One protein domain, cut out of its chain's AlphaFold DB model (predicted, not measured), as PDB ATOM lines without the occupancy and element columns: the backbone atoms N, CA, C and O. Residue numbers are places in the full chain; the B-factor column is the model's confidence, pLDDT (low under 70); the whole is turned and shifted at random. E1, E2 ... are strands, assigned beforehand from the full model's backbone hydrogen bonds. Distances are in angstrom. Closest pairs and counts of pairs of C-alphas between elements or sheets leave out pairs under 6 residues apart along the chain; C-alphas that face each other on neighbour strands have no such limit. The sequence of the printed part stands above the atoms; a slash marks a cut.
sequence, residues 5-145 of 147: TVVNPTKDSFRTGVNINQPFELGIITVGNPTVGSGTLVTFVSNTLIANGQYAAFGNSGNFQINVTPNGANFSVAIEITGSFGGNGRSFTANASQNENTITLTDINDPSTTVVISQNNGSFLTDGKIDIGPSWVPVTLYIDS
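This is residues 5 to 145 of the 147 residues of an uncharacterized protein of Azospirillum oryzae (UniProt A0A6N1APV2). The domain is a closed, somewhat flattened barrel of ten strands, E1 to E10, each strand beside the one before it and E10 back beside E1. E2 to E5 make one broad wall and E7 to E10 the wall across from it, with E1 and the bent E6 turning the sheet from wall to wall; residues 5 to 16 run across one end of the barrel. The printed part has 141 residues, no named helix and ten strands in the order E1 to E10; the class is all strand, each pair of neighbours antiparallel. The whole is compact, with a radius of gyration of the C-alphas of 14.2 A, and rounded, spanning 38 by 33 by 28 A.

The strands of the barrel form a meander, each the antiparallel neighbour of the one before. E4, residues 60 to 71, is the longest; E3, residues 48 to 57, lies on one side of it and E5, residues 74 to 81, on the other side. N 64 and O 53 are 2.9 A apart, and N 67 and O 78 are 2.8 A apart, both within hydrogen-bond range. Beyond E3 comes E2, residues 35 to 45, with N 40 and O 52 at 2.8 A; E2 bends by 70 degrees at residue 42 and E3 by 53 degrees at residue 54. E1, residues 22 to 29, is the next neighbour, at 126 degrees to E2, with N 24 and O 39 at 3.0 A. Beyond E5, E6, residues 90 to 99, bends by 79 degrees at residue 93. Its pairing is staggered: residues 90 to 94 pair with E5, where N 92 and O 77 are 2.9 A apart, and residues 94 to 99 with E7, residues 102 to 107, where N 97 and O 104 are 2.9 A apart. E8, residues 114 to 120, follows with N 103 and O 117 at 2.8 A, then E9, residues 129 to 134, with N 118 and O 131 at 3.0 A, and E10, residues 140 to 144, with N 132 and O 141 at 2.8 A. E10 and E1 close the ring, with N 27 and O 142 at 2.9 A. E3 and E8 are apart.

E1 begins at C-alpha 22, (206.192, 231.732, 171.180), and E10 ends at C-alpha 144, (207.891, 228.230, 180.867). E4 measures 33.8 A from its first C-alpha, (228.610, 227.302, 180.753), to its last; E3 measures 27.7 A and E2 24.8 A.

The C-alphas of Asn 109 and Phe 124 are the two farthest apart, 41.5 A. The printed part has no cut, no link is long, and no printed residue has a pLDDT under 70.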
ATOM      1  N   THR A   5     199.563 217.926 172.949       96.75
ATOM      2  CA  THR A   5     198.902 219.061 173.600       96.75
ATOM      3  C   THR A   5     198.438 218.742 175.022       96.75
ATOM      4  O   THR A   5     198.235 219.664 175.807       96.75
ATOM      5  N   VAL A   6     198.369 217.462 175.416       97.06
ATOM      6  CA  VAL A   6     198.032 217.068 176.798       97.06
ATOM      7  C   VAL A   6     199.107 217.438 177.814       97.06
ATOM      8  O   VAL A   6     198.811 217.501 179.007       97.06
ATOM      9  N   VAL A   7     200.344 217.678 177.360       97.75
ATOM     10  CA  VAL A   7     201.433 218.133 178.231       97.75
ATOM     11  C   VAL A   7     201.414 219.650 178.437       97.75
ATOM     12  O   VAL A   7     202.177 220.158 179.248       97.75
ATOM     13  N   ASN A   8     200.553 220.385 177.722       97.81
ATOM     14  CA  ASN A   8     200.434 221.837 177.839       97.81
ATOM     15  C   ASN A   8     199.840 222.204 179.204       97.81
ATOM     16  O   ASN A   8     198.729 221.746 179.484       97.81
ATOM     17  N   PRO A   9     200.516 222.985 180.060       96.88
ATOM     18  CA  PRO A   9     199.980 223.335 181.368       96.88
ATOM     19  C   PRO A   9     198.679 224.137 181.252       96.88
ATOM     20  O   PRO A   9     198.425 224.846 180.282       96.88
ATOM     21  N   THR A  10     197.815 223.972 182.249       95.06
ATOM     22  CA  THR A  10     196.533 224.691 182.349       95.06
ATOM     23  C   THR A  10     196.705 226.116 182.874       95.06
ATOM     24  O   THR A  10     195.915 226.995 182.538       95.06
ATOM     25  N   LYS A  11     197.750 226.335 183.678       93.62
ATOM     26  CA  LYS A  11     198.282 227.648 184.044       93.62
ATOM     27  C   LYS A  11     199.373 228.007 183.029       93.62
ATOM     28  O   LYS A  11     200.109 227.113 182.632       93.62
ATOM     29  N   ASP A  12     199.443 229.261 182.590       92.62
ATOM     30  CA  ASP A  12     200.520 229.765 181.717       92.62
ATOM     31  C   ASP A  12     200.732 228.893 180.464       92.62
ATOM     32  O   ASP A  12     201.834 228.473 180.113       92.62
ATOM     33  N   SER A  13     199.623 228.557 179.798       95.94
ATOM     34  CA  SER A  13     199.611 227.623 178.674       95.94
ATOM     35  C   SER A  13     200.332 228.172 177.441       95.94
ATOM     36  O   SER A  13     200.131 229.323 177.040       95.94
ATOM     37  N   PHE A  14     201.030 227.293 176.730       97.56
ATOM     38  CA  PHE A  14     201.538 227.579 175.395       97.56
ATOM     39  C   PHE A  14     200.409 227.619 174.359       97.56
ATOM     40  O   PHE A  14     199.430 226.871 174.425       97.56
ATOM     41  N   ARG A  15     200.571 228.460 173.336       97.19
ATOM     42  CA  ARG A  15     199.747 228.427 172.126       97.19
ATOM     43  C   ARG A  15     199.980 227.102 171.408       97.19
ATOM     44  O   ARG A  15     201.108 226.632 171.305       97.19
ATOM     45  N   THR A  16     198.923 226.533 170.843       97.75
ATOM     46  CA  THR A  16     199.029 225.356 169.975       97.75
ATOM     47  C   THR A  16     198.958 225.772 168.513       97.75
ATOM     48  O   THR A  16     198.079 226.544 168.129       97.75
ATOM     49  N   GLY A  17     199.846 225.242 167.680       97.94
ATOM     50  CA  GLY A  17     199.882 225.523 166.250       97.94
ATOM     51  C   GLY A  17     201.254 225.280 165.630       97.94
ATOM     52  O   GLY A  17     202.211 224.888 166.298       97.94
ATOM     53  N   VAL A  18     201.341 225.540 164.330       97.06
ATOM     54  CA  VAL A  18     202.597 225.556 163.570       97.06
ATOM     55  C   VAL A  18     203.094 226.991 163.432       97.06
ATOM     56  O   VAL A  18     202.284 227.900 163.251       97.06
ATOM     57  N   ASN A  19     204.412 227.200 163.491       96.19
ATOM     58  CA  ASN A  19     205.036 228.531 163.409       96.19
ATOM     59  C   ASN A  19     204.480 229.540 164.436       96.19
ATOM     60  O   ASN A  19     204.349 230.728 164.135       96.19
ATOM     61  N   ILE A  20     204.140 229.076 165.643       97.69
ATOM     62  CA  ILE A  20     203.631 229.941 166.718       97.69
ATOM     63  C   ILE A  20     204.707 230.903 167.224       97.69
ATOM     64  O   ILE A  20     204.366 231.989 167.688       97.69
ATOM     65  N   ASN A  21     205.982 230.502 167.110       97.12
ATOM     66  CA  ASN A  21     207.165 231.263 167.511       97.12
ATOM     67  C   ASN A  21     207.001 231.941 168.880       97.12
ATOM     68  O   ASN A  21     207.310 233.121 169.045       97.12
ATOM     69  N   GLN A  22     206.462 231.203 169.851       97.81
ATOM     70  CA  GLN A  22     206.192 231.732 171.180       97.81
ATOM     71  C   GLN A  22     207.486 231.727 172.005       97.81
ATOM     72  O   GLN A  22     208.126 230.677 172.080       97.81
ATOM     73  N   PRO A  23     207.887 232.857 172.613       97.81
ATOM     74  CA  PRO A  23     209.036 232.882 173.509       97.81
ATOM     75  C   PRO A  23     208.781 232.046 174.770       97.81
ATOM     76  O   PRO A  23     207.634 231.871 175.176       97.81
ATOM     77  N   PHE A  24     209.853 231.534 175.371       97.75
ATOM     78  CA  PHE A  24     209.811 230.862 176.670       97.75
ATOM     79  C   PHE A  24     211.085 231.116 177.474       97.75
ATOM     80  O   PHE A  24     212.150 231.382 176.900       97.75
ATOM     81  N   GLU A  25     210.993 230.924 178.784       96.75
ATOM     82  CA  GLU A  25     212.139 230.705 179.662       96.75
ATOM     83  C   GLU A  25     212.528 229.223 179.680       96.75
ATOM     84  O   GLU A  25     211.680 228.331 179.687       96.75
ATOM     85  N   LEU A  26     213.834 228.949 179.631       95.12
ATOM     86  CA  LEU A  26     214.389 227.609 179.804       95.12
ATOM     87  C   LEU A  26     214.952 227.510 181.216       95.12
ATOM     88  O   LEU A  26     215.837 228.286 181.581       95.12
ATOM     89  N   GLY A  27     214.543 226.490 181.959       93.25
ATOM     90  CA  GLY A  27     215.094 226.205 183.276       93.25
ATOM     91  C   GLY A  27     215.489 224.747 183.484       93.25
ATOM     92  O   GLY A  27     215.296 223.881 182.628       93.25
ATOM     93  N   ILE A  28     216.079 224.483 184.650       91.06
ATOM     94  CA  ILE A  28     216.468 223.139 185.095       91.06
ATOM     95  C   ILE A  28     215.683 222.790 186.354       91.06
ATOM     96  O   ILE A  28     215.653 223.574 187.300       91.06
ATOM     97  N   ILE A  29     215.098 221.594 186.401       89.62
ATOM     98  CA  ILE A  29     214.408 221.092 187.590       89.62
ATOM     99  C   ILE A  29     215.443 220.603 188.605       89.62
ATOM    100  O   ILE A  29     216.054 219.545 188.459       89.62
ATOM    101  N   THR A  30     215.647 221.407 189.642       85.06
ATOM    102  CA  THR A  30     216.529 221.150 190.788       85.06
ATOM    103  C   THR A  30     216.042 221.991 191.972       85.06
ATOM    104  O   THR A  30     215.020 222.672 191.879       85.06
ATOM    105  N   VAL A  31     216.749 221.982 193.102       79.31
ATOM    106  CA  VAL A  31     216.437 222.878 194.224       79.31
ATOM    107  C   VAL A  31     216.434 224.330 193.726       79.31
ATOM    108  O   VAL A  31     217.462 224.848 193.299       79.31
ATOM    109  N   GLY A  32     215.261 224.968 193.768       79.75
ATOM    110  CA  GLY A  32     215.054 226.353 193.332       79.75
ATOM    111  C   GLY A  32     214.710 226.552 191.850       79.75
ATOM    112  O   GLY A  32     214.428 227.683 191.484       79.75
ATOM    113  N   ASN A  33     214.692 225.497 191.022       88.12
ATOM    114  CA  ASN A  33     214.304 225.538 189.601       88.12
ATOM    115  C   ASN A  33     214.842 226.757 188.813       88.12
ATOM    116  O   ASN A  33     214.043 227.478 188.221       88.12
ATOM    117  N   PRO A  34     216.157 227.035 188.805       90.56
ATOM    118  CA  PRO A  34     216.678 228.263 188.217       90.56
ATOM    119  C   PRO A  34     216.386 228.349 186.714       90.56
ATOM    120  O   PRO A  34     216.591 227.371 185.983       90.56
ATOM    121  N   THR A  35     215.991 229.538 186.258       93.44
ATOM    122  CA  THR A  35     216.029 229.910 184.842       93.44
ATOM    123  C   THR A  35     217.486 229.952 184.397       93.44
ATOM    124  O   THR A  35     218.339 230.595 185.014       93.44
ATOM    125  N   VAL A  36     217.787 229.219 183.333       92.88
ATOM    126  CA  VAL A  36     219.134 229.069 182.777       92.88
ATOM    127  C   VAL A  36     219.245 229.589 181.358       92.88
ATOM    128  O   VAL A  36     220.325 229.552 180.778       92.88
ATOM    129  N   GLY A  37     218.147 230.026 180.757       94.44
ATOM    130  CA  GLY A  37     218.130 230.392 179.358       94.44
ATOM    131  C   GLY A  37     216.763 230.839 178.890       94.44
ATOM    132  O   GLY A  37     215.835 231.014 179.672       94.44
ATOM    133  N   SER A  38     216.646 230.998 177.583       96.38
ATOM    134  CA  SER A  38     215.397 231.345 176.919       96.38
ATOM    135  C   SER A  38     215.388 230.782 175.508       96.38
ATOM    136  O   SER A  38     216.412 230.339 174.975       96.38
ATOM    137  N   GLY A  39     214.218 230.770 174.890       97.38
ATOM    138  CA  GLY A  39     214.084 230.263 173.541       97.38
ATOM    139  C   GLY A  39     212.735 230.555 172.924       97.38
ATOM    140  O   GLY A  39     212.039 231.500 173.283       97.38
ATOM    141  N   THR A  40     212.409 229.759 171.921       98.06
ATOM    142  CA  THR A  40     211.202 229.878 171.124       98.06
ATOM    143  C   THR A  40     210.621 228.496 170.885       98.06
ATOM    144  O   THR A  40     211.289 227.602 170.360       98.06
ATOM    145  N   LEU A  41     209.356 228.324 171.258       98.00
ATOM    146  CA  LEU A  41     208.535 227.200 170.851       98.00
ATOM    147  C   LEU A  41     208.006 227.522 169.453       98.00
ATOM    148  O   LEU A  41     207.186 228.420 169.267       98.00
ATOM    149  N   VAL A  42     208.535 226.838 168.445       98.25
ATOM    150  CA  VAL A  42     208.248 227.112 167.031       98.25
ATOM    151  C   VAL A  42     206.959 226.426 166.605       98.25
ATOM    152  O   VAL A  42     206.115 227.044 165.957       98.25
ATOM    153  N   THR A  43     206.789 225.162 166.986       98.31
ATOM    154  CA  THR A  43     205.607 224.358 166.660       98.31
ATOM    155  C   THR A  43     205.226 223.514 167.861       98.31
ATOM    156  O   THR A  43     206.080 222.848 168.445       98.31
ATOM    157  N   PHE A  44     203.939 223.509 168.188       98.12
ATOM    158  CA  PHE A  44     203.381 222.687 169.251       98.12
ATOM    159  C   PHE A  44     201.962 222.253 168.886       98.12
ATOM    160  O   PHE A  44     201.003 223.019 168.971       98.12
ATOM    161  N   VAL A  45     201.842 221.023 168.402       97.50
ATOM    162  CA  VAL A  45     200.589 220.382 167.975       97.50
ATOM    163  C   VAL A  45     200.607 218.923 168.416       97.50
ATOM    164  O   VAL A  45     201.640 218.432 168.857       97.50
ATOM    165  N   SER A  46     199.493 218.206 168.258       94.75
ATOM    166  CA  SER A  46     199.292 216.869 168.838       94.75
ATOM    167  C   SER A  46     200.363 215.823 168.516       94.75
ATOM    168  O   SER A  46     200.531 214.874 169.267       94.75
ATOM    169  N   ASN A  47     201.122 215.966 167.437       94.50
ATOM    170  CA  ASN A  47     202.166 215.018 167.056       94.50
ATOM    171  C   ASN A  47     203.514 215.685 166.759       94.50
ATOM    172  O   ASN A  47     204.385 215.038 166.181       94.50
ATOM    173  N   THR A  48     203.686 216.973 167.061       97.31
ATOM    174  CA  THR A  48     204.930 217.693 166.761       97.31
ATOM    175  C   THR A  48     205.252 218.714 167.842       97.31
ATOM    176  O   THR A  48     204.419 219.559 168.172       97.31
ATOM    177  N   LEU A  49     206.490 218.667 168.332       97.75
ATOM    178  CA  LEU A  49     207.068 219.652 169.240       97.75
ATOM    179  C   LEU A  49     208.421 220.087 168.687       97.75
ATOM    180  O   LEU A  49     209.328 219.271 168.527       97.75
ATOM    181  N   ILE A  50     208.541 221.376 168.385       98.25
ATOM    182  CA  ILE A  50     209.777 221.989 167.903       98.25
ATOM    183  C   ILE A  50     210.067 223.203 168.769       98.25
ATOM    184  O   ILE A  50     209.291 224.159 168.776       98.25
ATOM    185  N   ALA A  51     211.197 223.168 169.462       97.62
ATOM    186  CA  ALA A  51     211.685 224.245 170.307       97.62
ATOM    187  C   ALA A  51     213.181 224.454 170.079       97.62
ATOM    188  O   ALA A  51     213.923 223.505 169.826       97.62
ATOM    189  N   ASN A  52     213.637 225.693 170.197       96.88
ATOM    190  CA  ASN A  52     215.055 226.026 170.156       96.88
ATOM    191  C   ASN A  52     215.346 227.191 171.088       96.88
ATOM    192  O   ASN A  52     214.487 228.033 171.321       96.88
ATOM    193  N   GLY A  53     216.574 227.287 171.574       94.75
ATOM    194  CA  GLY A  53     216.962 228.399 172.424       94.75
ATOM    195  C   GLY A  53     218.424 228.367 172.813       94.75
ATOM    196  O   GLY A  53     219.236 227.637 172.239       94.75
ATOM    197  N   GLN A  54     218.743 229.187 173.801       94.38
ATOM    198  CA  GLN A  54     220.083 229.366 174.334       94.38
ATOM    199  C   GLN A  54     220.056 229.189 175.840       94.38
ATOM    200  O   GLN A  54     219.074 229.531 176.497       94.38
ATOM    201  N   TYR A  55     221.151 228.676 176.385       91.56
ATOM    202  CA  TYR A  55     221.349 228.561 177.819       91.56
ATOM    203  C   TYR A  55     222.679 229.199 178.225       91.56
ATOM    204  O   TYR A  55     223.660 229.173 177.477       91.56
ATOM    205  N   ALA A  56     222.704 229.751 179.430       90.56
ATOM    206  CA  ALA A  56     223.864 230.273 180.127       90.56
ATOM    207  C   ALA A  56     223.717 229.960 181.629       90.56
ATOM    208  O   ALA A  56     222.992 230.637 182.351       90.56
ATOM    209  N   ALA A  57     224.404 228.922 182.107       81.75
ATOM    210  CA  ALA A  57     224.285 228.426 183.478       81.75
ATOM    211  C   ALA A  57     225.637 227.999 184.036       81.75
ATOM    212  O   ALA A  57     226.394 227.309 183.359       81.75
ATOM    213  N   PHE A  58     225.926 228.336 185.295       76.56
ATOM    214  CA  PHE A  58     227.111 227.836 186.012       76.56
ATOM    215  C   PHE A  58     228.441 228.037 185.252       76.56
ATOM    216  O   PHE A  58     229.307 227.167 185.261       76.56
ATOM    217  N   GLY A  59     228.590 229.168 184.549       80.00
ATOM    218  CA  GLY A  59     229.774 229.463 183.727       80.00
ATOM    219  C   GLY A  59     229.822 228.743 182.373       80.00
ATOM    220  O   GLY A  59     230.801 228.877 181.645       80.00
ATOM    221  N   ASN A  60     228.771 228.009 182.018       84.19
ATOM    222  CA  ASN A  60     228.610 227.302 180.753       84.19
ATOM    223  C   ASN A  60     227.567 227.992 179.882       84.19
ATOM    224  O   ASN A  60     226.603 228.546 180.403       84.19
ATOM    225  N   SER A  61     227.725 227.932 178.562       90.25
ATOM    226  CA  SER A  61     226.714 228.438 177.629       90.25
ATOM    227  C   SER A  61     226.692 227.644 176.332       90.25
ATOM    228  O   SER A  61     227.672 226.979 175.983       90.25
ATOM    229  N   GLY A  62     225.567 227.705 175.631       92.06
ATOM    230  CA  GLY A  62     225.377 227.035 174.354       92.06
ATOM    231  C   GLY A  62     223.953 227.174 173.833       92.06
ATOM    232  O   GLY A  62     223.135 227.909 174.385       92.06
ATOM    233  N   ASN A  63     223.664 226.443 172.761       92.69
ATOM    234  CA  ASN A  63     222.332 226.359 172.178       92.69
ATOM    235  C   ASN A  63     221.703 225.010 172.512       92.69
ATOM    236  O   ASN A  63     222.409 224.015 172.712       92.69
ATOM    237  N   PHE A  64     220.377 224.975 172.505       91.31
ATOM    238  CA  PHE A  64     219.624 223.734 172.539       91.31
ATOM    239  C   PHE A  64     218.541 223.724 171.461       91.31
ATOM    240  O   PHE A  64     217.999 224.770 171.090       91.31
ATOM    241  N   GLN A  65     218.217 222.531 170.975       95.06
ATOM    242  CA  GLN A  65     217.105 222.297 170.069       95.06
ATOM    243  C   GLN A  65     216.408 220.994 170.441       95.06
ATOM    244  O   GLN A  65     217.057 220.004 170.767       95.06
ATOM    245  N   ILE A  66     215.083 221.000 170.371       96.44
ATOM    246  CA  ILE A  66     214.235 219.824 170.512       96.44
ATOM    247  C   ILE A  66     213.374 219.752 169.260       96.44
ATOM    248  O   ILE A  66     212.693 220.716 168.910       96.44
ATOM    249  N   ASN A  67     213.409 218.613 168.586       97.81
ATOM    250  CA  ASN A  67     212.593 218.327 167.423       97.81
ATOM    251  C   ASN A  67     211.993 216.931 167.579       97.81
ATOM    252  O   ASN A  67     212.702 215.927 167.538       97.81
ATOM    253  N   VAL A  68     210.680 216.883 167.777       97.88
ATOM    254  CA  VAL A  68     209.905 215.648 167.784       97.88
ATOM    255  C   VAL A  68     208.858 215.752 166.693       97.88
ATOM    256  O   VAL A  68     207.994 216.624 166.750       97.88
ATOM    257  N   THR A  69     208.940 214.876 165.697       97.44
ATOM    258  CA  THR A  69     208.065 214.871 164.514       97.44
ATOM    259  C   THR A  69     207.563 213.460 164.214       97.44
ATOM    260  O   THR A  69     208.230 212.484 164.562       97.44
ATOM    261  N   PRO A  70     206.390 213.308 163.578       96.69
ATOM    262  CA  PRO A  70     205.878 211.993 163.218       96.69
ATOM    263  C   PRO A  70     206.736 211.358 162.113       96.69
ATOM    264  O   PRO A  70     207.117 212.016 161.147       96.69
ATOM    265  N   ASN A  71     206.990 210.055 162.228       95.06
ATOM    266  CA  ASN A  71     207.699 209.238 161.246       95.06
ATOM    267  C   ASN A  71     206.950 207.909 161.049       95.06
ATOM    268  O   ASN A  71     207.215 206.907 161.717       95.06
ATOM    269  N   GLY A  72     205.949 207.917 160.166       91.62
ATOM    270  CA  GLY A  72     205.042 206.782 159.991       91.62
ATOM    271  C   GLY A  72     204.224 206.518 161.259       91.62
ATOM    272  O   GLY A  72     203.493 207.391 161.717       91.62
ATOM    273  N   ALA A  73     204.343 205.311 161.822       91.12
ATOM    274  CA  ALA A  73     203.725 204.947 163.103       91.12
ATOM    275  C   ALA A  73     204.567 205.362 164.330       91.12
ATOM    276  O   ALA A  73     204.112 205.231 165.466       91.12
ATOM    277  N   ASN A  74     205.789 205.840 164.096       96.06
ATOM    278  CA  ASN A  74     206.775 206.218 165.098       96.06
ATOM    279  C   ASN A  74     206.983 207.736 165.125       96.06
ATOM    280  O   ASN A  74     206.279 208.494 164.456       96.06
ATOM    281  N   PHE A  75     207.969 208.180 165.901       97.81
ATOM    282  CA  PHE A  75     208.414 209.567 165.953       97.81
ATOM    283  C   PHE A  75     209.911 209.652 165.673       97.81
ATOM    284  O   PHE A  75     210.676 208.814 166.137       97.81
ATOM    285  N   SER A  76     210.333 210.672 164.940       98.12
ATOM    286  CA  SER A  76     211.730 211.087 164.887       98.12
ATOM    287  C   SER A  76     211.975 212.071 166.022       98.12
ATOM    288  O   SER A  76     211.312 213.104 166.096       98.12
ATOM    289  N   VAL A  77     212.910 211.736 166.906       98.06
ATOM    290  CA  VAL A  77     213.330 212.567 168.036       98.06
ATOM    291  C   VAL A  77     214.752 213.027 167.772       98.06
ATOM    292  O   VAL A  77     215.621 212.201 167.505       98.06
ATOM    293  N   ALA A  78     214.996 214.326 167.861       97.38
ATOM    294  CA  ALA A  78     216.322 214.921 167.854       97.38
ATOM    295  C   ALA A  78     216.401 215.970 168.965       97.38
ATOM    296  O   ALA A  78     215.613 216.915 169.001       97.38
ATOM    297  N   ILE A  79     217.342 215.781 169.882       95.25
ATOM    298  CA  ILE A  79     217.696 216.749 170.914       95.25
ATOM    299  C   ILE A  79     219.145 217.127 170.669       95.25
ATOM    300  O   ILE A  79     220.030 216.278 170.745       95.25
ATOM    301  N   GLU A  80     219.394 218.396 170.386       93.06
ATOM    302  CA  GLU A  80     220.736 218.923 170.178       93.06
ATOM    303  C   GLU A  80     221.104 219.845 171.330       93.06
ATOM    304  O   GLU A  80     220.307 220.683 171.751       93.06
ATOM    305  N   ILE A  81     222.321 219.685 171.844       88.62
ATOM    306  CA  ILE A  81     222.884 220.532 172.893       88.62
ATOM    307  C   ILE A  81     224.317 220.844 172.480       88.62
ATOM    308  O   ILE A  81     225.125 219.933 172.278       88.62
ATOM    309  N   THR A  82     224.626 222.125 172.320       88.94
ATOM    310  CA  THR A  82     225.961 222.602 171.933       88.94
ATOM    311  C   THR A  82     226.643 223.307 173.101       88.94
ATOM    312  O   THR A  82     226.055 223.448 174.172       88.94
ATOM    313  N   GLY A  83     227.887 223.755 172.915       85.00
ATOM    314  CA  GLY A  83     228.641 224.470 173.947       85.00
ATOM    315  C   GLY A  83     229.225 223.531 174.999       85.00
ATOM    316  O   GLY A  83     229.654 222.425 174.669       85.00
ATOM    317  N   SER A  84     229.249 223.955 176.264       77.56
ATOM    318  CA  SER A  84     229.898 223.176 177.331       77.56
ATOM    319  C   SER A  84     229.208 221.846 177.647       77.56
ATOM    320  O   SER A  84     229.855 220.935 178.153       77.56
ATOM    321  N   PHE A  85     227.912 221.717 177.346       76.00
ATOM    322  CA  PHE A  85     227.184 220.443 177.426       76.00
ATOM    323  C   PHE A  85     227.153 219.693 176.085       76.00
ATOM    324  O   PHE A  85     226.338 218.783 175.900       76.00
ATOM    325  N   GLY A  86     228.034 220.062 175.149       77.88
ATOM    326  CA  GLY A  86     228.220 219.364 173.884       77.88
ATOM    327  C   GLY A  86     228.488 217.870 174.082       77.88
ATOM    328  O   GLY A  86     229.124 217.458 175.050       77.88
ATOM    329  N   GLY A  87     227.971 217.048 173.166       81.88
ATOM    330  CA  GLY A  87     228.058 215.581 173.237       81.88
ATOM    331  C   GLY A  87     226.863 214.896 173.907       81.88
ATOM    332  O   GLY A  87     226.724 213.684 173.792       81.88
ATOM    333  N   ASN A  88     225.957 215.659 174.529       86.38
ATOM    334  CA  ASN A  88     224.692 215.140 175.067       86.38
ATOM    335  C   ASN A  88     223.540 215.147 174.050       86.38
ATOM    336  O   ASN A  88     222.420 214.757 174.382       86.38
ATOM    337  N   GLY A  89     223.798 215.602 172.821       91.00
ATOM    338  CA  GLY A  89     222.815 215.537 171.749       91.00
ATOM    339  C   GLY A  89     222.560 214.094 171.314       91.00
ATOM    340  O   GLY A  89     223.487 213.285 171.260       91.00
ATOM    341  N   ARG A  90     221.307 213.768 170.996       94.94
ATOM    342  CA  ARG A  90     220.903 212.458 170.475       94.94
ATOM    343  C   ARG A  90     219.791 212.596 169.452       94.94
ATOM    344  O   ARG A  90     218.894 213.417 169.623       94.94
ATOM    345  N   SER A  91     219.816 211.705 168.467       96.88
ATOM    346  CA  SER A  91     218.740 211.540 167.495       96.88
ATOM    347  C   SER A  91     218.400 210.068 167.333       96.88
ATOM    348  O   SER A  91     219.303 209.245 167.182       96.88
ATOM    349  N   PHE A  92     217.114 209.735 167.370       98.06
ATOM    350  CA  PHE A  92     216.632 208.361 167.274       98.06
ATOM    351  C   PHE A  92     215.178 208.299 166.801       98.06
ATOM    352  O   PHE A  92     214.447 209.293 166.797       98.06
ATOM    353  N   THR A  93     214.755 207.101 166.405       98.31
ATOM    354  CA  THR A  93     213.351 206.796 166.123       98.31
ATOM    355  C   THR A  93     212.713 206.242 167.389       98.31
ATOM    356  O   THR A  93     213.262 205.333 168.004       98.31
ATOM    357  N   ALA A  94     211.554 206.767 167.774       98.19
ATOM    358  CA  ALA A  94     210.891 206.442 169.024       98.19
ATOM    359  C   ALA A  94     209.508 205.808 168.827       98.19
ATOM    360  O   ALA A  94     208.738 206.186 167.938       98.19
ATOM    361  N   ASN A  95     209.158 204.883 169.718       97.69
ATOM    362  CA  ASN A  95     207.764 204.612 170.053       97.69
ATOM    363  C   ASN A  95     207.288 205.680 171.043       97.69
ATOM    364  O   ASN A  95     208.041 206.056 171.939       97.69
ATOM    365  N   ALA A  96     206.046 206.141 170.907       97.12
ATOM    366  CA  ALA A  96     205.440 207.066 171.859       97.12
ATOM    367  C   ALA A  96     204.316 206.374 172.631       97.12
ATOM    368  O   ALA A  96     203.444 205.736 172.035       97.12
ATOM    369  N   SER A  97     204.311 206.544 173.947       97.06
ATOM    370  CA  SER A  97     203.187 206.203 174.811       97.06
ATOM    371  C   SER A  97     202.691 207.451 175.527       97.06
ATOM    372  O   SER A  97     203.445 208.392 175.772       97.06
ATOM    373  N   GLN A  98     201.398 207.468 175.830       97.19
ATOM    374  CA  GLN A  98     200.760 208.539 176.579       97.19
ATOM    375  C   GLN A  98     200.079 207.936 177.798       97.19
ATOM    376  O   GLN A  98     199.333 206.964 177.673       97.19
ATOM    377  N   ASN A  99     200.322 208.539 178.956       97.19
ATOM    378  CA  ASN A  99     199.606 208.266 180.188       97.19
ATOM    379  C   ASN A  99     199.142 209.601 180.771       97.19
ATOM    380  O   ASN A  99     199.966 210.382 181.244       97.19
ATOM    381  N   GLU A 100     197.838 209.869 180.691       95.62
ATOM    382  CA  GLU A 100     197.241 211.149 181.094       95.62
ATOM    383  C   GLU A 100     197.979 212.344 180.453       95.62
ATOM    384  O   GLU A 100     197.985 212.482 179.226       95.62
ATOM    385  N   ASN A 101     198.619 213.170 181.284       97.12
ATOM    386  CA  ASN A 101     199.357 214.377 180.926       97.12
ATOM    387  C   ASN A 101     200.873 214.145 180.785       97.12
ATOM    388  O   ASN A 101     201.663 215.084 180.890       97.12
ATOM    389  N   THR A 102     201.288 212.893 180.589       98.12
ATOM    390  CA  THR A 102     202.685 212.498 180.374       98.12
ATOM    391  C   THR A 102     202.826 211.733 179.067       98.12
ATOM    392  O   THR A 102     202.035 210.839 178.756       98.12
ATOM    393  N   ILE A 103     203.871 212.060 178.316       98.25
ATOM    394  CA  ILE A 103     204.280 211.383 177.091       98.25
ATOM    395  C   ILE A 103     205.675 210.821 177.291       98.25
ATOM    396  O   ILE A 103     206.589 211.541 177.684       98.25
ATOM    397  N   THR A 104     205.847 209.550 176.955       98.12
ATOM    398  CA  THR A 104     207.152 208.896 176.960       98.12
ATOM    399  C   THR A 104     207.515 208.497 175.541       98.12
ATOM    400  O   THR A 104     206.797 207.736 174.891       98.12
ATOM    401  N   LEU A 105     208.644 209.011 175.064       98.31
ATOM    402  CA  LEU A 105     209.279 208.631 173.808       98.31
ATOM    403  C   LEU A 105     210.417 207.666 174.131       98.31
ATOM    404  O   LEU A 105     211.336 208.034 174.857       98.31
ATOM    405  N   THR A 106     210.369 206.448 173.603       98.38
ATOM    406  CA  THR A 106     211.375 205.402 173.850       98.38
ATOM    407  C   THR A 106     212.037 205.007 172.543       98.38
ATOM    408  O   THR A 106     211.325 204.658 171.599       98.38
ATOM    409  N   ASP A 107     213.373 205.043 172.484       98.44
ATOM    410  CA  ASP A 107     214.127 204.587 171.313       98.44
ATOM    411  C   ASP A 107     213.770 203.129 170.990       98.44
ATOM    412  O   ASP A 107     213.770 202.251 171.855       98.44
ATOM    413  N   ILE A 108     213.437 202.873 169.725       97.75
ATOM    414  CA  ILE A 108     213.074 201.536 169.248       97.75
ATOM    415  C   ILE A 108     214.247 200.549 169.312       97.75
ATOM    416  O   ILE A 108     214.018 199.341 169.332       97.75
ATOM    417  N   ASN A 109     215.485 201.050 169.329       97.56
ATOM    418  CA  ASN A 109     216.704 200.243 169.357       97.56
ATOM    419  C   ASN A 109     217.331 200.148 170.756       97.56
ATOM    420  O   ASN A 109     218.153 199.263 170.986       97.56
ATOM    421  N   ASP A 110     216.957 201.037 171.680       97.44
ATOM    422  CA  ASP A 110     217.478 201.075 173.048       97.44
ATOM    423  C   ASP A 110     216.392 201.525 174.047       97.44
ATOM    424  O   ASP A 110     216.180 202.721 174.246       97.44
ATOM    425  N   PRO A 111     215.736 200.593 174.761       95.50
ATOM    426  CA  PRO A 111     214.655 200.934 175.682       95.50
ATOM    427  C   PRO A 111     215.106 201.762 176.898       95.50
ATOM    428  O   PRO A 111     214.255 202.292 177.612       95.50
ATOM    429  N   SER A 112     216.415 201.882 177.156       96.25
ATOM    430  CA  SER A 112     216.947 202.749 178.216       96.25
ATOM    431  C   SER A 112     217.064 204.217 177.786       96.25
ATOM    432  O   SER A 112     217.088 205.121 178.630       96.25
ATOM    433  N   THR A 113     217.072 204.475 176.476       97.69
ATOM    434  CA  THR A 113     217.074 205.818 175.896       97.69
ATOM    435  C   THR A 113     215.631 206.307 175.766       97.69
ATOM    436  O   THR A 113     214.859 205.841 174.924       97.69
ATOM    437  N   THR A 114     215.246 207.252 176.629       97.81
ATOM    438  CA  THR A 114     213.886 207.804 176.671       97.81
ATOM    439  C   THR A 114     213.879 209.322 176.813       97.81
ATOM    440  O   THR A 114     214.825 209.915 177.327       97.81
ATOM    441  N   VAL A 115     212.795 209.950 176.360       97.88
ATOM    442  CA  VAL A 115     212.450 211.341 176.666       97.88
ATOM    443  C   VAL A 115     211.054 211.346 177.260       97.88
ATOM    444  O   VAL A 115     210.097 210.932 176.603       97.88
ATOM    445  N   VAL A 116     210.943 211.808 178.500       97.75
ATOM    446  CA  VAL A 116     209.658 212.023 179.167       97.75
ATOM    447  C   VAL A 116     209.289 213.493 179.038       97.75
ATOM    448  O   VAL A 116     210.098 214.360 179.354       97.75
ATOM    449  N   ILE A 117     208.081 213.767 178.558       97.88
ATOM    450  CA  ILE A 117     207.506 215.106 178.451       97.88
ATOM    451  C   ILE A 117     206.243 215.110 179.302       97.88
ATOM    452  O   ILE A 117     205.340 214.312 179.049       97.88
ATOM    453  N   SER A 118     206.161 215.971 180.310       98.00
ATOM    454  CA  SER A 118     205.029 215.980 181.239       98.00
ATOM    455  C   SER A 118     204.518 217.378 181.533       98.00
ATOM    456  O   SER A 118     205.286 218.337 181.622       98.00
ATOM    457  N   GLN A 119     203.204 217.468 181.720       97.94
ATOM    458  CA  GLN A 119     202.555 218.676 182.203       97.94
ATOM    459  C   GLN A 119     202.926 218.937 183.660       97.94
ATOM    460  O   GLN A 119     202.801 218.055 184.512       97.94
ATOM    461  N   ASN A 120     203.262 220.183 183.959       96.12
ATOM    462  CA  ASN A 120     203.389 220.673 185.315       96.12
ATOM    463  C   ASN A 120     202.538 221.933 185.457       96.12
ATOM    464  O   ASN A 120     202.883 222.989 184.948       96.12
ATOM    465  N   ASN A 121     201.399 221.834 186.141       95.25
ATOM    466  CA  ASN A 121     200.474 222.967 186.290       95.25
ATOM    467  C   ASN A 121     200.948 224.022 187.303       95.25
ATOM    468  O   ASN A 121     200.209 224.964 187.587       95.25
ATOM    469  N   GLY A 122     202.139 223.850 187.880       91.25
ATOM    470  CA  GLY A 122     202.629 224.718 188.933       91.25
ATOM    471  C   GLY A 122     201.751 224.656 190.181       91.25
ATOM    472  O   GLY A 122     201.232 223.610 190.576       91.25
ATOM    473  N   SER A 123     201.615 225.801 190.839       90.44
ATOM    474  CA  SER A 123     200.831 225.962 192.057       90.44
ATOM    475  C   SER A 123     200.302 227.391 192.133       90.44
ATOM    476  O   SER A 123     200.507 228.201 191.234       90.44
ATOM    477  N   PHE A 124     199.667 227.749 193.247       86.88
ATOM    478  CA  PHE A 124     199.304 229.144 193.492       86.88
ATOM    479  C   PHE A 124     200.520 230.097 193.511       86.88
ATOM    480  O   PHE A 124     200.360 231.285 193.261       86.88
ATOM    481  N   LEU A 125     201.725 229.589 193.799       87.94
ATOM    482  CA  LEU A 125     202.952 230.386 193.929       87.94
ATOM    483  C   LEU A 125     203.968 230.147 192.807       87.94
ATOM    484  O   LEU A 125     205.031 230.758 192.831       87.94
ATOM    485  N   THR A 126     203.696 229.221 191.886       89.94
ATOM    486  CA  THR A 126     204.655 228.811 190.851       89.94
ATOM    487  C   THR A 126     203.958 228.621 189.520       89.94
ATOM    488  O   THR A 126     202.792 228.221 189.482       89.94
ATOM    489  N   ASP A 127     204.676 228.862 188.440       92.38
ATOM    490  CA  ASP A 127     204.110 228.913 187.095       92.38
ATOM    491  C   ASP A 127     203.915 227.533 186.480       92.38
ATOM    492  O   ASP A 127     204.442 226.519 186.968       92.38
ATOM    493  N   GLY A 128     203.033 227.495 185.485       95.31
ATOM    494  CA  GLY A 128     202.773 226.305 184.697       95.31
ATOM    495  C   GLY A 128     203.863 226.104 183.652       95.31
ATOM    496  O   GLY A 128     204.232 227.020 182.931       95.31
ATOM    497  N   LYS A 129     204.370 224.881 183.536       96.56
ATOM    498  CA  LYS A 129     205.503 224.554 182.669       96.56
ATOM    499  C   LYS A 129     205.379 223.181 182.030       96.56
ATOM    500  O   LYS A 129     204.579 222.337 182.446       96.56
ATOM    501  N   ILE A 130     206.196 222.966 181.005       97.69
ATOM    502  CA  ILE A 130     206.390 221.654 180.389       97.69
ATOM    503  C   ILE A 130     207.743 221.122 180.841       97.69
ATOM    504  O   ILE A 130     208.778 221.707 180.521       97.69
ATOM    505  N   ASP A 131     207.725 219.997 181.549       97.06
ATOM    506  CA  ASP A 131     208.927 219.309 182.005       97.06
ATOM    507  C   ASP A 131     209.410 218.343 180.907       97.06
ATOM    508  O   ASP A 131     208.610 217.635 180.289       97.06
ATOM    509  N   ILE A 132     210.718 218.317 180.645       96.31
ATOM    510  CA  ILE A 132     211.361 217.536 179.580       96.31
ATOM    511  C   ILE A 132     212.578 216.811 180.162       96.31
ATOM    512  O   ILE A 132     213.598 217.427 180.473       96.31
ATOM    513  N   GLY A 133     212.485 215.490 180.291       95.44
ATOM    514  CA  GLY A 133     213.506 214.636 180.898       95.44
ATOM    515  C   GLY A 133     214.099 213.625 179.916       95.44
ATOM    516  O   GLY A 133     213.531 212.544 179.756       95.44
ATOM    517  N   PRO A 134     215.235 213.930 179.265       95.00
ATOM    518  CA  PRO A 134     216.016 212.950 178.511       95.00
ATOM    519  C   PRO A 134     216.803 212.037 179.465       95.00
ATOM    520  O   PRO A 134     217.562 212.524 180.299       95.00
ATOM    521  N   SER A 135     216.687 210.715 179.327       95.69
ATOM    522  CA  SER A 135     217.245 209.747 180.293       95.69
ATOM    523  C   SER A 135     218.774 209.717 180.381       95.69
ATOM    524  O   SER A 135     219.331 209.230 181.363       95.69
ATOM    525  N   TRP A 136     219.466 210.219 179.359       92.38
ATOM    526  CA  TRP A 136     220.929 210.236 179.280       92.38
ATOM    527  C   TRP A 136     221.555 211.531 179.808       92.38
ATOM    528  O   TRP A 136     222.780 211.641 179.841       92.38
ATOM    529  N   VAL A 137     220.739 212.512 180.191       85.75
ATOM    530  CA  VAL A 137     221.196 213.770 180.782       85.75
ATOM    531  C   VAL A 137     220.877 213.726 182.279       85.75
ATOM    532  O   VAL A 137     219.778 213.330 182.655       85.75
ATOM    533  N   PRO A 138     221.795 214.141 183.171       80.75
ATOM    534  CA  PRO A 138     221.573 214.062 184.619       80.75
ATOM    535  C   PRO A 138     220.562 215.091 185.156       80.75
ATOM    536  O   PRO A 138     220.391 215.200 186.368       80.75
ATOM    537  N   VAL A 139     219.927 215.879 184.285       83.25
ATOM    538  CA  VAL A 139     219.003 216.953 184.653       83.25
ATOM    539  C   VAL A 139     217.742 216.901 183.798       83.25
ATOM    540  O   VAL A 139     217.799 216.605 182.607       83.25
ATOM    541  N   THR A 140     216.605 217.227 184.412       90.31
ATOM    542  CA  THR A 140     215.344 217.481 183.702       90.31
ATOM    543  C   THR A 140     215.251 218.969 183.397       90.31
ATOM    544  O   THR A 140     215.546 219.804 184.254       90.31
ATOM    545  N   LEU A 141     214.876 219.302 182.169       92.56
ATOM    546  CA  LEU A 141     214.658 220.669 181.716       92.56
ATOM    547  C   LEU A 141     213.190 221.041 181.910       92.56
ATOM    548  O   LEU A 141     212.333 220.163 181.944       92.56
ATOM    549  N   TYR A 142     212.891 222.331 181.984       95.19
ATOM    550  CA  TYR A 142     211.527 222.817 181.809       95.19
ATOM    551  C   TYR A 142     211.499 224.017 180.867       95.19
ATOM    552  O   TYR A 142     212.475 224.766 180.793       95.19
ATOM    553  N   ILE A 143     210.382 224.189 180.165       96.69
ATOM    554  CA  ILE A 143     210.067 225.427 179.447       96.69
ATOM    555  C   ILE A 143     208.840 226.088 180.068       96.69
ATOM    556  O   ILE A 143     207.852 225.409 180.357       96.69
ATOM    557  N   ASP A 144     208.927 227.397 180.259       96.06
ATOM    558  CA  ASP A 144     207.891 228.230 180.867       96.06
ATOM    559  C   ASP A 144     207.456 229.327 179.894       96.06
ATOM    560  O   ASP A 144     208.293 229.955 179.244       96.06
ATOM    561  N   SER A 145     206.146 229.500 179.733       95.31
ATOM    562  CA  SER A 145     205.588 230.451 178.777       95.31
ATOM    563  C   SER A 145     205.370 231.847 179.362       95.31
ATOM    564  O   SER A 145     205.145 232.777 178.579       95.31
TER     565      SER A 145